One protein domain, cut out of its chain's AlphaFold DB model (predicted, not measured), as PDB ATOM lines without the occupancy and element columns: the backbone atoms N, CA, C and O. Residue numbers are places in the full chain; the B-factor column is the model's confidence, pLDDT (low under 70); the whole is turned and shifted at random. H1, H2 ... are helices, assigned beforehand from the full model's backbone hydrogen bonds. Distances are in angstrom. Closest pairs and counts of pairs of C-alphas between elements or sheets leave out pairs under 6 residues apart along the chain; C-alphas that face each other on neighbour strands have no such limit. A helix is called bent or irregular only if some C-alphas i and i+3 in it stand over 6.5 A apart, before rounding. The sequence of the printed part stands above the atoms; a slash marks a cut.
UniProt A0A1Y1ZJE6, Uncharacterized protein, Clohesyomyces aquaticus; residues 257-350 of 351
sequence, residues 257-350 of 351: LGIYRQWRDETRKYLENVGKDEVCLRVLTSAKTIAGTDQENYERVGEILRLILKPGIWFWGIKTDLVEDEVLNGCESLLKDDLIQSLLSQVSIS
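AT A GLANCE: This is residues 257 to 350 of the 351 residues of an uncharacterized protein of Clohesyomyces aquaticus (UniProt A0A1Y1ZJE6). Two helices that run opposite ways, H3 and the much longer H5, lie at a small angle to each other, and H2 crosses both. H1 stands across one end of this core, near the short H4 but touching no helix, while residues 343 to 350, mostly the end of H5, stick out at the other end. The printed part has 94 residues with five named helices, H1 to H5 in chain order, and no named strand; its class is all helix. It is loose, with a radius of gyration of the C-alphas of 15.6 A and spans of 55 by 23 by 19 A.

HOW THE PARTS SIT: H1, residues 257 to 270, is close to but not clearly touching H4, residues 313 to 316; their closest C-alphas, of Arg 261 and Phe 315, are 7.4 A apart. H2, residues 276 to 291, touches H3, residues 298 to 309, at a steep tilt of 62 degrees, opposite ways; the closest C-alphas, of Ala 291 and Val 301, are 5.4 A apart. H5, residues 324 to 349, touches H2 with residues 327 to 335 alone, the same way at a steep tilt of 67 degrees, only just short of about perpendicular; C-alphas 280 and 331 are closest, 5.2 A. H3 touches H5 at a shallow tilt of 23 degrees, opposite ways, through residues 324 to 335 of H5 alone; the closest C-alphas, of Leu 309 and Glu 324, are 6.2 A apart. Every O i to N i+4 pair is within hydrogen-bond range in H2, H3 and H5, and 8 of 10 are in H1; H4 is too short for one.

IN THESE COORDINATES: H1 begins at C-alpha 257 (-4.736, -3.907, -15.773), measures 20.6 A and is irregular, with C-alphas 266 and 269 7.4 A apart. H2 measures 22.0 A, H3 16.8 A and H5 38.1 A, ending at C-alpha 349 (37.522, 9.934, -34.798).

THE WHOLE: The two C-alphas farthest apart, of Glu 266 and Ser 350, are 55.3 A apart. The printed part has no cut and no long link. Confidence is under 70 at residues 293 to 296 and 346 to 350.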
ATOM      1  N   LEU A 257      -5.308  -2.939 -14.829       90.56
ATOM      2  CA  LEU A 257      -4.736  -3.907 -15.773       90.56
ATOM      3  C   LEU A 257      -5.748  -4.969 -16.241       90.56
ATOM      4  O   LEU A 257      -5.612  -5.492 -17.345       90.56
ATOM      5  N   GLY A 258      -6.763  -5.290 -15.433       91.88
ATOM      6  CA  GLY A 258      -7.838  -6.202 -15.835       91.88
ATOM      7  C   GLY A 258      -8.671  -5.629 -16.983       91.88
ATOM      8  O   GLY A 258      -8.872  -6.294 -17.997       91.88
ATOM      9  N   ILE A 259      -9.065  -4.361 -16.862       93.94
ATOM     10  CA  ILE A 259      -9.807  -3.636 -17.902       93.94
ATOM     11  C   ILE A 259      -8.954  -3.423 -19.150       93.94
ATOM     12  O   ILE A 259      -9.440  -3.601 -20.263       93.94
ATOM     13  N   TYR A 260      -7.663  -3.128 -18.977       95.31
ATOM     14  CA  TYR A 260      -6.731  -3.067 -20.100       95.31
ATOM     15  C   TYR A 260      -6.726  -4.371 -20.906       95.31
ATOM     16  O   TYR A 260      -6.892  -4.339 -22.125       95.31
ATOM     17  N   ARG A 261      -6.564  -5.517 -20.226       94.56
ATOM     18  CA  ARG A 261      -6.557  -6.840 -20.869       94.56
ATOM     19  C   ARG A 261      -7.859  -7.089 -21.624       94.56
ATOM     20  O   ARG A 261      -7.799  -7.499 -22.778       94.56
ATOM     21  N   GLN A 262      -9.001  -6.760 -21.017       94.88
ATOM     22  CA  GLN A 262     -10.305  -6.869 -21.666       94.88
ATOM     23  C   GLN A 262     -10.364  -6.061 -22.975       94.88
ATOM     24  O   GLN A 262     -10.603  -6.634 -24.036       94.88
ATOM     25  N   TRP A 263     -10.093  -4.753 -22.933       94.12
ATOM     26  CA  TRP A 263     -10.166  -3.886 -24.120       94.12
ATOM     27  C   TRP A 263      -9.166  -4.279 -25.212       94.12
ATOM     28  O   TRP A 263      -9.453  -4.217 -26.410       94.12
ATOM     29  N   ARG A 264      -7.965  -4.696 -24.811       93.38
ATOM     30  CA  ARG A 264      -6.954  -5.221 -25.728       93.38
ATOM     31  C   ARG A 264      -7.445  -6.493 -26.428       93.38
ATOM     32  O   ARG A 264      -7.291  -6.626 -27.639       93.38
ATOM     33  N   ASP A 265      -8.052  -7.417 -25.692       91.94
ATOM     34  CA  ASP A 265      -8.532  -8.681 -26.257       91.94
ATOM     35  C   ASP A 265      -9.750  -8.482 -27.173       91.94
ATOM     36  O   ASP A 265      -9.837  -9.124 -28.223       91.94
ATOM     37  N   GLU A 266     -10.628  -7.525 -26.859       91.69
ATOM     38  CA  GLU A 266     -11.742  -7.103 -27.724       91.69
ATOM     39  C   GLU A 266     -11.251  -6.523 -29.064       91.69
ATOM     40  O   GLU A 266     -11.858  -6.750 -30.113       91.69
ATOM     41  N   THR A 267     -10.115  -5.821 -29.055       87.19
ATOM     42  CA  THR A 267      -9.549  -5.183 -30.256       87.19
ATOM     43  C   THR A 267      -8.687  -6.116 -31.113       87.19
ATOM     44  O   THR A 267      -8.351  -5.776 -32.248       87.19
ATOM     45  N   ARG A 268      -8.403  -7.341 -30.645       85.31
ATOM     46  CA  ARG A 268      -7.495  -8.306 -31.297       85.31
ATOM     47  C   ARG A 268      -7.812  -8.598 -32.762       85.31
ATOM     48  O   ARG A 268      -6.898  -8.763 -33.571       85.31
ATOM     49  N   LYS A 269      -9.096  -8.693 -33.111       84.38
ATOM     50  CA  LYS A 269      -9.536  -9.035 -34.476       84.38
ATOM     51  C   LYS A 269      -9.252  -7.924 -35.491       84.38
ATOM     52  O   LYS A 269      -9.181  -8.217 -36.677       84.38
ATOM     53  N   TYR A 270      -9.071  -6.692 -35.022       86.62
ATOM     54  CA  TYR A 270      -8.894  -5.506 -35.861       86.62
ATOM     55  C   TYR A 270      -7.428  -5.094 -36.023       86.62
ATOM     56  O   TYR A 270      -7.140  -4.163 -36.766       86.62
ATOM     57  N   LEU A 271      -6.504  -5.765 -35.328       86.38
ATOM     58  CA  LEU A 271      -5.076  -5.487 -35.431       86.38
ATOM     59  C   LEU A 271      -4.446  -6.267 -36.587       86.38
ATOM     60  O   LEU A 271      -4.706  -7.463 -36.776       86.38
ATOM     61  N   GLU A 272      -3.580  -5.588 -37.327       88.06
ATOM     62  CA  GLU A 272      -2.708  -6.191 -38.333       88.06
ATOM     63  C   GLU A 272      -1.521  -6.893 -37.662       88.06
ATOM     64  O   GLU A 272      -1.092  -6.504 -36.572       88.06
ATOM     65  N   ASN A 273      -1.010  -7.953 -38.298       91.69
ATOM     66  CA  ASN A 273       0.194  -8.629 -37.818       91.69
ATOM     67  C   ASN A 273       1.412  -7.732 -38.048       91.69
ATOM     68  O   ASN A 273       1.661  -7.269 -39.160       91.69
ATOM     69  N   VAL A 274       2.185  -7.525 -36.989       93.31
ATOM     70  CA  VAL A 274       3.426  -6.758 -37.005       93.31
ATOM     71  C   VAL A 274       4.590  -7.704 -37.301       93.31
ATOM     72  O   VAL A 274       4.752  -8.736 -36.642       93.31
ATOM     73  N   GLY A 275       5.392  -7.346 -38.306       93.56
ATOM     74  CA  GLY A 275       6.578  -8.100 -38.710       93.56
ATOM     75  C   GLY A 275       7.708  -8.044 -37.679       93.56
ATOM     76  O   GLY A 275       7.754  -7.154 -36.829       93.56
ATOM     77  N   LYS A 276       8.647  -8.991 -37.780       94.31
ATOM     78  CA  LYS A 276       9.735  -9.192 -36.810       94.31
ATOM     79  C   LYS A 276      10.551  -7.946 -36.512       94.31
ATOM     80  O   LYS A 276      10.725  -7.625 -35.338       94.31
ATOM     81  N   ASP A 277      11.008  -7.248 -37.542       93.94
ATOM     82  CA  ASP A 277      11.896  -6.097 -37.372       93.94
ATOM     83  C   ASP A 277      11.210  -4.981 -36.582       93.94
ATOM     84  O   ASP A 277      11.787  -4.426 -35.650       93.94
ATOM     85  N   GLU A 278       9.935  -4.728 -36.874       95.19
ATOM     86  CA  GLU A 278       9.132  -3.721 -36.184       95.19
ATOM     87  C   GLU A 278       8.833  -4.127 -34.729       95.19
ATOM     88  O   GLU A 278       8.936  -3.298 -33.826       95.19
ATOM     89  N   VAL A 279       8.518  -5.404 -34.459       96.44
ATOM     90  CA  VAL A 279       8.344  -5.893 -33.076       96.44
ATOM     91  C   VAL A 279       9.638  -5.715 -32.278       96.44
ATOM     92  O   VAL A 279       9.610  -5.138 -31.187       96.44
ATOM     93  N   CYS A 280      10.769  -6.161 -32.832       96.88
ATOM     94  CA  CYS A 280      12.071  -6.054 -32.178       96.88
ATOM     95  C   CYS A 280      12.440  -4.587 -31.934       96.88
ATOM     96  O   CYS A 280      12.846  -4.231 -30.830       96.88
ATOM     97  N   LEU A 281      12.222  -3.710 -32.917       95.31
ATOM     98  CA  LEU A 281      12.510  -2.284 -32.792       95.31
ATOM     99  C   LEU A 281      11.683  -1.628 -31.679       95.31
ATOM    100  O   LEU A 281      12.234  -0.878 -30.870       95.31
ATOM    101  N   ARG A 282      10.379  -1.923 -31.586       96.75
ATOM    102  CA  ARG A 282       9.500  -1.377 -30.534       96.75
ATOM    103  C   ARG A 282       9.934  -1.810 -29.141       96.75
ATOM    104  O   ARG A 282      10.007  -0.980 -28.230       96.75
ATOM    105  N   VAL A 283      10.221  -3.099 -28.979       96.88
ATOM    106  CA  VAL A 283      10.642  -3.684 -27.702       96.88
ATOM    107  C   VAL A 283      12.019  -3.147 -27.300       96.88
ATOM    108  O   VAL A 283      12.169  -2.637 -26.189       96.88
ATOM    109  N   LEU A 284      12.993  -3.145 -28.215       95.06
ATOM    110  CA  LEU A 284      14.346  -2.640 -27.969       95.06
ATOM    111  C   LEU A 284      14.370  -1.141 -27.659       95.06
ATOM    112  O   LEU A 284      15.019  -0.721 -26.703       95.06
ATOM    113  N   THR A 285      13.636  -0.327 -28.420       94.25
ATOM    114  CA  THR A 285      13.527   1.122 -28.169       94.25
ATOM    115  C   THR A 285      12.930   1.397 -26.792       94.25
ATOM    116  O   THR A 285      13.387   2.285 -26.065       94.25
ATOM    117  N   SER A 286      11.933   0.597 -26.401       96.06
ATOM    118  CA  SER A 286      11.322   0.718 -25.081       96.06
ATOM    119  C   SER A 286      12.308   0.332 -23.977       96.06
ATOM    120  O   SER A 286      12.458   1.068 -23.002       96.06
ATOM    121  N   ALA A 287      13.042  -0.770 -24.163       94.88
ATOM    122  CA  ALA A 287      14.050  -1.227 -23.214       94.88
ATOM    123  C   ALA A 287      15.188  -0.217 -23.037       94.88
ATOM    124  O   ALA A 287      15.545   0.097 -21.905       94.88
ATOM    125  N   LYS A 288      15.705   0.355 -24.130       91.69
ATOM    126  CA  LYS A 288      16.734   1.405 -24.096       91.69
ATOM    127  C   LYS A 288      16.265   2.651 -23.354       91.69
ATOM    128  O   LYS A 288      17.001   3.184 -22.532       91.69
ATOM    129  N   THR A 289      15.029   3.092 -23.587       90.88
ATOM    130  CA  THR A 289      14.471   4.246 -22.859       90.88
ATOM    131  C   THR A 289      14.424   3.991 -21.351       90.88
ATOM    132  O   THR A 289      14.734   4.885 -20.565       90.88
ATOM    133  N   ILE A 290      14.064   2.771 -20.942       92.12
ATOM    134  CA  ILE A 290      13.968   2.405 -19.525       92.12
ATOM    135  C   ILE A 290      15.355   2.192 -18.893       92.12
ATOM    136  O   ILE A 290      15.606   2.667 -17.786       92.12
ATOM    137  N   ALA A 291      16.265   1.504 -19.582       88.88
ATOM    138  CA  ALA A 291      17.607   1.206 -19.085       88.88
ATOM    139  C   ALA A 291      18.513   2.449 -19.048       88.88
ATOM    140  O   ALA A 291      19.308   2.608 -18.118       88.88
ATOM    141  N   GLY A 292      18.366   3.338 -20.032       81.56
ATOM    142  CA  GLY A 292      19.237   4.482 -20.258       81.56
ATOM    143  C   GLY A 292      19.982   4.434 -21.584       81.56
ATOM    144  O   GLY A 292      20.154   3.379 -22.186       81.56
ATOM    145  N   THR A 293      20.430   5.606 -22.030       66.38
ATOM    146  CA  THR A 293      21.122   5.799 -23.313       66.38
ATOM    147  C   THR A 293      22.638   5.646 -23.227       66.38
ATOM    148  O   THR A 293      23.288   5.615 -24.266       66.38
ATOM    149  N   ASP A 294      23.209   5.573 -22.022       67.75
ATOM    150  CA  ASP A 294      24.664   5.499 -21.864       67.75
ATOM    151  C   ASP A 294      25.187   4.110 -22.233       67.75
ATOM    152  O   ASP A 294      24.549   3.094 -21.944       67.75
ATOM    153  N   GLN A 295      26.378   4.081 -22.831       59.94
ATOM    154  CA  GLN A 295      27.028   2.877 -23.354       59.94
ATOM    155  C   GLN A 295      27.394   1.852 -22.259       59.94
ATOM    156  O   GLN A 295      27.772   0.729 -22.559       59.94
ATOM    157  N   GLU A 296      27.251   2.210 -20.985       63.91
ATOM    158  CA  GLU A 296      27.439   1.319 -19.833       63.91
ATOM    159  C   GLU A 296      26.154   0.547 -19.468       63.91
ATOM    160  O   GLU A 296      26.190  -0.395 -18.683       63.91
ATOM    161  N   ASN A 297      25.000   0.893 -20.057       74.62
ATOM    162  CA  ASN A 297      23.704   0.298 -19.707       74.62
ATOM    163  C   ASN A 297      23.310  -0.916 -20.571       74.62
ATOM    164  O   ASN A 297      22.175  -1.379 -20.467       74.62
ATOM    165  N   TYR A 298      24.196  -1.447 -21.422       75.94
ATOM    166  CA  TYR A 298      23.857  -2.550 -22.342       75.94
ATOM    167  C   TYR A 298      23.378  -3.812 -21.624       75.94
ATOM    168  O   TYR A 298      22.382  -4.407 -22.033       75.94
ATOM    169  N   GLU A 299      24.044  -4.199 -20.536       78.56
ATOM    170  CA  GLU A 299      23.633  -5.358 -19.733       78.56
ATOM    171  C   GLU A 299      22.220  -5.151 -19.166       78.56
ATOM    172  O   GLU A 299      21.357  -6.025 -19.278       78.56
ATOM    173  N   ARG A 300      21.930  -3.929 -18.701       85.81
ATOM    174  CA  ARG A 300      20.607  -3.534 -18.205       85.81
ATOM    175  C   ARG A 300      19.544  -3.528 -19.302       85.81
ATOM    176  O   ARG A 300      18.401  -3.882 -19.029       85.81
ATOM    177  N   VAL A 301      19.880  -3.172 -20.547       89.50
ATOM    178  CA  VAL A 301      18.938  -3.298 -21.677       89.50
ATOM    179  C   VAL A 301      18.486  -4.751 -21.816       89.50
ATOM    180  O   VAL A 301      17.287  -4.994 -21.930       89.50
ATOM    181  N   GLY A 302      19.410  -5.713 -21.732       88.75
ATOM    182  CA  GLY A 302      19.096  -7.146 -21.763       88.75
ATOM    183  C   GLY A 302      18.137  -7.585 -20.652       88.75
ATOM    184  O   GLY A 302      17.197  -8.342 -20.895       88.75
ATOM    185  N   GLU A 303      18.326  -7.089 -19.432       89.19
ATOM    186  CA  GLU A 303      17.421  -7.358 -18.306       89.19
ATOM    187  C   GLU A 303      16.028  -6.759 -18.526       89.19
ATOM    188  O   GLU A 303      15.017  -7.449 -18.364       89.19
ATOM    189  N   ILE A 304      15.954  -5.498 -18.961       93.25
ATOM    190  CA  ILE A 304      14.681  -4.831 -19.243       93.25
ATOM    191  C   ILE A 304      13.939  -5.504 -20.403       93.25
ATOM    192  O   ILE A 304      12.717  -5.627 -20.337       93.25
ATOM    193  N   LEU A 305      14.642  -5.979 -21.439       94.62
ATOM    194  CA  LEU A 305      14.035  -6.754 -22.526       94.62
ATOM    195  C   LEU A 305      13.264  -7.951 -21.963       94.62
ATOM    196  O   LEU A 305      12.080  -8.109 -22.252       94.62
ATOM    197  N   ARG A 306      13.895  -8.745 -21.092       93.31
ATOM    198  CA  ARG A 306      13.247  -9.906 -20.460       93.31
ATOM    199  C   ARG A 306      12.036  -9.499 -19.623       93.31
ATOM    200  O   ARG A 306      11.018 -10.184 -19.661       93.31
ATOM    201  N   LEU A 307      12.107  -8.371 -18.917       94.19
ATOM    202  CA  LEU A 307      10.983  -7.850 -18.132       94.19
ATOM    203  C   LEU A 307       9.817  -7.369 -19.007       94.19
ATOM    204  O   LEU A 307       8.666  -7.621 -18.661       94.19
ATOM    205  N   ILE A 308      10.091  -6.738 -20.152       96.38
ATOM    206  CA  ILE A 308       9.061  -6.371 -21.137       96.38
ATOM    207  C   ILE A 308       8.419  -7.630 -21.729       96.38
ATOM    208  O   ILE A 308       7.206  -7.669 -21.913       96.38
ATOM    209  N   LEU A 309       9.201  -8.668 -22.022       95.88
ATOM    210  CA  LEU A 309       8.697  -9.899 -22.637       95.88
ATOM    211  C   LEU A 309       7.961 -10.818 -21.654       95.88
ATOM    212  O   LEU A 309       7.124 -11.605 -22.081       95.88
ATOM    213  N   LYS A 310       8.220 -10.701 -20.346       94.06
ATOM    214  CA  LYS A 310       7.647 -11.554 -19.293       94.06
ATOM    215  C   LYS A 310       6.113 -11.700 -19.327       94.06
ATOM    216  O   LYS A 310       5.649 -12.831 -19.199       94.06
ATOM    217  N   PRO A 311       5.298 -10.637 -19.488       92.88
ATOM    218  CA  PRO A 311       3.845 -10.788 -19.614       92.88
ATOM    219  C   PRO A 311       3.382 -11.309 -20.994       92.88
ATOM    220  O   PRO A 311       2.181 -11.509 -21.189       92.88
ATOM    221  N   GLY A 312       4.308 -11.525 -21.934       94.06
ATOM    222  CA  GLY A 312       4.086 -11.923 -23.326       94.06
ATOM    223  C   GLY A 312       3.961 -10.729 -24.276       94.06
ATOM    224  O   GLY A 312       3.467  -9.668 -23.897       94.06
ATOM    225  N   ILE A 313       4.355 -10.879 -25.544       93.50
ATOM    226  CA  ILE A 313       4.288  -9.772 -26.532       93.50
ATOM    227  C   ILE A 313       2.859  -9.272 -26.729       93.50
ATOM    228  O   ILE A 313       2.607  -8.062 -26.770       93.50
ATOM    229  N   TRP A 314       1.912 -10.212 -26.787       92.44
ATOM    230  CA  TRP A 314       0.500  -9.880 -26.899       92.44
ATOM    231  C   TRP A 314       0.038  -9.000 -25.744       92.44
ATOM    232  O   TRP A 314      -0.875  -8.205 -25.947       92.44
ATOM    233  N   PHE A 315       0.674  -9.066 -24.563       94.81
ATOM    234  CA  PHE A 315       0.290  -8.221 -23.444       94.81
ATOM    235  C   PHE A 315       0.221  -6.752 -23.835       94.81
ATOM    236  O   PHE A 315      -0.781  -6.128 -23.508       94.81
ATOM    237  N   TRP A 316       1.209  -6.274 -24.596       94.88
ATOM    238  CA  TRP A 316       1.376  -4.891 -25.045       94.88
ATOM    239  C   TRP A 316       0.459  -4.492 -26.214       94.88
ATOM    240  O   TRP A 316       0.543  -3.374 -26.719       94.88
ATOM    241  N   GLY A 317      -0.435  -5.382 -26.659       92.50
ATOM    242  CA  GLY A 317      -1.315  -5.148 -27.809       92.50
ATOM    243  C   GLY A 317      -0.596  -5.235 -29.156       92.50
ATOM    244  O   GLY A 317      -1.088  -4.711 -30.152       92.50
ATOM    245  N   ILE A 318       0.568  -5.884 -29.196       93.12
ATOM    246  CA  ILE A 318       1.318  -6.139 -30.426       93.12
ATOM    247  C   ILE A 318       0.892  -7.510 -30.946       93.12
ATOM    248  O   ILE A 318       1.168  -8.537 -30.325       93.12
ATOM    249  N   LYS A 319       0.183  -7.534 -32.076       92.88
ATOM    250  CA  LYS A 319      -0.220  -8.780 -32.728       92.88
ATOM    251  C   LYS A 319       0.927  -9.276 -33.604       92.88
ATOM    252  O   LYS A 319       1.335  -8.583 -34.530       92.88
ATOM    253  N   THR A 320       1.455 -10.454 -33.306       93.25
ATOM    254  CA  THR A 320       2.546 -11.077 -34.062       93.25
ATOM    255  C   THR A 320       2.458 -12.595 -33.938       93.25
ATOM    256  O   THR A 320       1.849 -13.094 -32.991       93.25
ATOM    257  N   ASP A 321       3.056 -13.308 -34.892       92.50
ATOM    258  CA  ASP A 321       3.156 -14.774 -34.882       92.50
ATOM    259  C   ASP A 321       4.457 -15.258 -34.211       92.50
ATOM    260  O   ASP A 321       4.697 -16.459 -34.116       92.50
ATOM    261  N   LEU A 322       5.297 -14.321 -33.759       93.25
ATOM    262  CA  LEU A 322       6.582 -14.593 -33.124       93.25
ATOM    263  C   LEU A 322       6.419 -15.023 -31.672       93.25
ATOM    264  O   LEU A 322       5.582 -14.480 -30.943       93.25
ATOM    265  N   VAL A 323       7.295 -15.924 -31.236       93.25
ATOM    266  CA  VAL A 323       7.445 -16.267 -29.816       93.25
ATOM    267  C   VAL A 323       8.451 -15.341 -29.126       93.25
ATOM    268  O   VAL A 323       9.287 -14.703 -29.770       93.25
ATOM    269  N   GLU A 324       8.389 -15.256 -27.797       93.00
ATOM    270  CA  GLU A 324       9.198 -14.333 -26.992       93.00
ATOM    271  C   GLU A 324      10.708 -14.500 -27.231       93.00
ATOM    272  O   GLU A 324      11.418 -13.502 -27.354       93.00
ATOM    273  N   ASP A 325      11.187 -15.738 -27.377       94.56
ATOM    274  CA  ASP A 325      12.603 -16.031 -27.633       94.56
ATOM    275  C   ASP A 325      13.072 -15.511 -29.001       94.56
ATOM    276  O   ASP A 325      14.207 -15.055 -29.145       94.56
ATOM    277  N   GLU A 326      12.210 -15.525 -30.022       95.31
ATOM    278  CA  GLU A 326      12.546 -14.983 -31.344       95.31
ATOM    279  C   GLU A 326      12.695 -13.463 -31.304       95.31
ATOM    280  O   GLU A 326      13.582 -12.911 -31.964       95.31
ATOM    281  N   VAL A 327      11.848 -12.794 -30.515       95.56
ATOM    282  CA  VAL A 327      11.933 -11.348 -30.295       95.56
ATOM    283  C   VAL A 327      13.162 -11.006 -29.463       95.56
ATOM    284  O   VAL A 327      13.887 -10.080 -29.818       95.56
ATOM    285  N   LEU A 328      13.443 -11.763 -28.398       95.19
ATOM    286  CA  LEU A 328      14.632 -11.562 -27.572       95.19
ATOM    287  C   LEU A 328      15.910 -11.675 -28.413       95.19
ATOM    288  O   LEU A 328      16.713 -10.746 -28.424       95.19
ATOM    289  N   ASN A 329      16.051 -12.752 -29.190       94.62
ATOM    290  CA  ASN A 329      17.201 -12.967 -30.072       94.62
ATOM    291  C   ASN A 329      17.329 -11.875 -31.150       94.62
ATOM    292  O   ASN A 329      18.440 -11.448 -31.482       94.62
ATOM    293  N   GLY A 330      16.203 -11.406 -31.699       94.75
ATOM    294  CA  GLY A 330      16.180 -10.286 -32.642       94.75
ATOM    295  C   GLY A 330      16.681  -8.987 -32.007       94.75
ATOM    296  O   GLY A 330      17.580  -8.344 -32.544       94.75
ATOM    297  N   CYS A 331      16.166  -8.639 -30.825       93.75
ATOM    298  CA  CYS A 331      16.604  -7.475 -30.057       93.75
ATOM    299  C   CYS A 331      18.089  -7.547 -29.672       93.75
ATOM    300  O   CYS A 331      18.793  -6.548 -29.790       93.75
ATOM    301  N   GLU A 332      18.580  -8.709 -29.229       90.44
ATOM    302  CA  GLU A 332      19.989  -8.900 -28.867       90.44
ATOM    303  C   GLU A 332      20.924  -8.773 -30.078       90.44
ATOM    304  O   GLU A 332      22.030  -8.249 -29.944       90.44
ATOM    305  N   SER A 333      20.484  -9.210 -31.263       90.25
ATOM    306  CA  SER A 333      21.243  -9.043 -32.510       90.25
ATOM    307  C   SER A 333      21.356  -7.563 -32.889       90.25
ATOM    308  O   SER A 333      22.464  -7.061 -33.060       90.25
ATOM    309  N   LEU A 334      20.230  -6.839 -32.893       89.31
ATOM    310  CA  LEU A 334      20.203  -5.392 -33.147       89.31
ATOM    311  C   LEU A 334      21.060  -4.611 -32.140       89.31
ATOM    312  O   LEU A 334      21.768  -3.674 -32.499       89.31
ATOM    313  N   LEU A 335      21.022  -5.011 -30.868       86.50
ATOM    314  CA  LEU A 335      21.806  -4.372 -29.817       86.50
ATOM    315  C   LEU A 335      23.320  -4.565 -30.022       86.50
ATOM    316  O   LEU A 335      24.092  -3.635 -29.778       86.50
ATOM    317  N   LYS A 336      23.749  -5.751 -30.476       84.81
ATOM    318  CA  LYS A 336      25.154  -6.031 -30.817       84.81
ATOM    319  C   LYS A 336      25.612  -5.218 -32.023       84.81
ATOM    320  O   LYS A 336      26.698  -4.646 -31.971       84.81
ATOM    321  N   ASP A 337      24.785  -5.131 -33.060       82.56
ATOM    322  CA  ASP A 337      25.100  -4.348 -34.258       82.56
ATOM    323  C   ASP A 337      25.295  -2.863 -33.913       82.56
ATOM    324  O   ASP A 337      26.294  -2.261 -34.316       82.56
ATOM    325  N   ASP A 338      24.423  -2.293 -33.075       80.44
ATOM    326  CA  ASP A 338      24.558  -0.915 -32.584       80.44
ATOM    327  C   ASP A 338      25.861  -0.690 -31.795       80.44
ATOM    328  O   ASP A 338      26.516   0.344 -31.951       80.44
ATOM    329  N   LEU A 339      26.256  -1.650 -30.948       77.94
ATOM    330  CA  LEU A 339      27.508  -1.580 -30.183       77.94
ATOM    331  C   LEU A 339      28.725  -1.573 -31.119       77.94
ATOM    332  O   LEU A 339      29.631  -0.758 -30.950       77.94
ATOM    333  N   ILE A 340      28.731  -2.458 -32.120       76.69
ATOM    334  CA  ILE A 340      29.807  -2.550 -33.114       76.69
ATOM    335  C   ILE A 340      29.924  -1.231 -33.886       76.69
ATOM    336  O   ILE A 340      31.023  -0.692 -34.007       76.69
ATOM    337  N   GLN A 341      28.807  -0.666 -34.352       77.31
ATOM    338  CA  GLN A 341      28.805   0.617 -35.067       77.31
ATOM    339  C   GLN A 341      29.297   1.777 -34.188       77.31
ATOM    340  O   GLN A 341      30.084   2.618 -34.635       77.31
ATOM    341  N   SER A 342      28.899   1.807 -32.914       76.81
ATOM    342  CA  SER A 342      29.384   2.804 -31.956       76.81
ATOM    343  C   SER A 342      30.901   2.709 -31.744       76.81
ATOM    344  O   SER A 342      31.591   3.724 -31.815       76.81
ATOM    345  N   LEU A 343      31.451   1.501 -31.593       74.06
ATOM    346  CA  LEU A 343      32.898   1.296 -31.449       74.06
ATOM    347  C   LEU A 343      33.668   1.704 -32.714       74.06
ATOM    348  O   LEU A 343      34.689   2.385 -32.628       74.06
ATOM    349  N   LEU A 344      33.162   1.349 -33.899       72.06
ATOM    350  CA  LEU A 344      33.786   1.712 -35.177       72.06
ATOM    351  C   LEU A 344      33.800   3.232 -35.410       72.06
ATOM    352  O   LEU A 344      34.792   3.776 -35.908       72.06
ATOM    353  N   SER A 345      32.735   3.935 -35.016       73.44
ATOM    354  CA  SER A 345      32.683   5.401 -35.110       73.44
ATOM    355  C   SER A 345      33.658   6.101 -34.155       73.44
ATOM    356  O   SER A 345      34.264   7.096 -34.543       73.44
ATOM    357  N   GLN A 346      33.902   5.561 -32.956       67.50
ATOM    358  CA  GLN A 346      34.890   6.108 -32.011       67.50
ATOM    359  C   GLN A 346      36.340   5.918 -32.494       67.50
ATOM    360  O   GLN A 346      37.166   6.826 -32.374       67.50
ATOM    361  N   VAL A 347      36.650   4.772 -33.111       61.50
ATOM    362  CA  VAL A 347      37.976   4.502 -33.702       61.50
ATOM    363  C   VAL A 347      38.252   5.414 -34.904       61.50
ATOM    364  O   VAL A 347      39.383   5.854 -35.096       61.50
ATOM    365  N   SER A 348      37.221   5.767 -35.673       57.59
ATOM    366  CA  SER A 348      37.343   6.638 -36.852       57.59
ATOM    367  C   SER A 348      37.569   8.122 -36.520       57.59
ATOM    368  O   SER A 348      37.978   8.873 -37.396       57.59
ATOM    369  N   ILE A 349      37.305   8.552 -35.280       53.69
ATOM    370  CA  ILE A 349      37.522   9.934 -34.798       53.69
ATOM    371  C   ILE A 349      38.908  10.087 -34.131       53.69
ATOM    372  O   ILE A 349      39.363  11.198 -33.873       53.69
ATOM    373  N   SER A 350      39.589   8.969 -33.856       45.16
ATOM    374  CA  SER A 350      40.867   8.921 -33.127       45.16
ATOM    375  C   SER A 350      42.106   8.818 -34.037       45.16
ATOM    376  O   SER A 350      43.225   8.786 -33.525       45.16
TER     377      SER A 350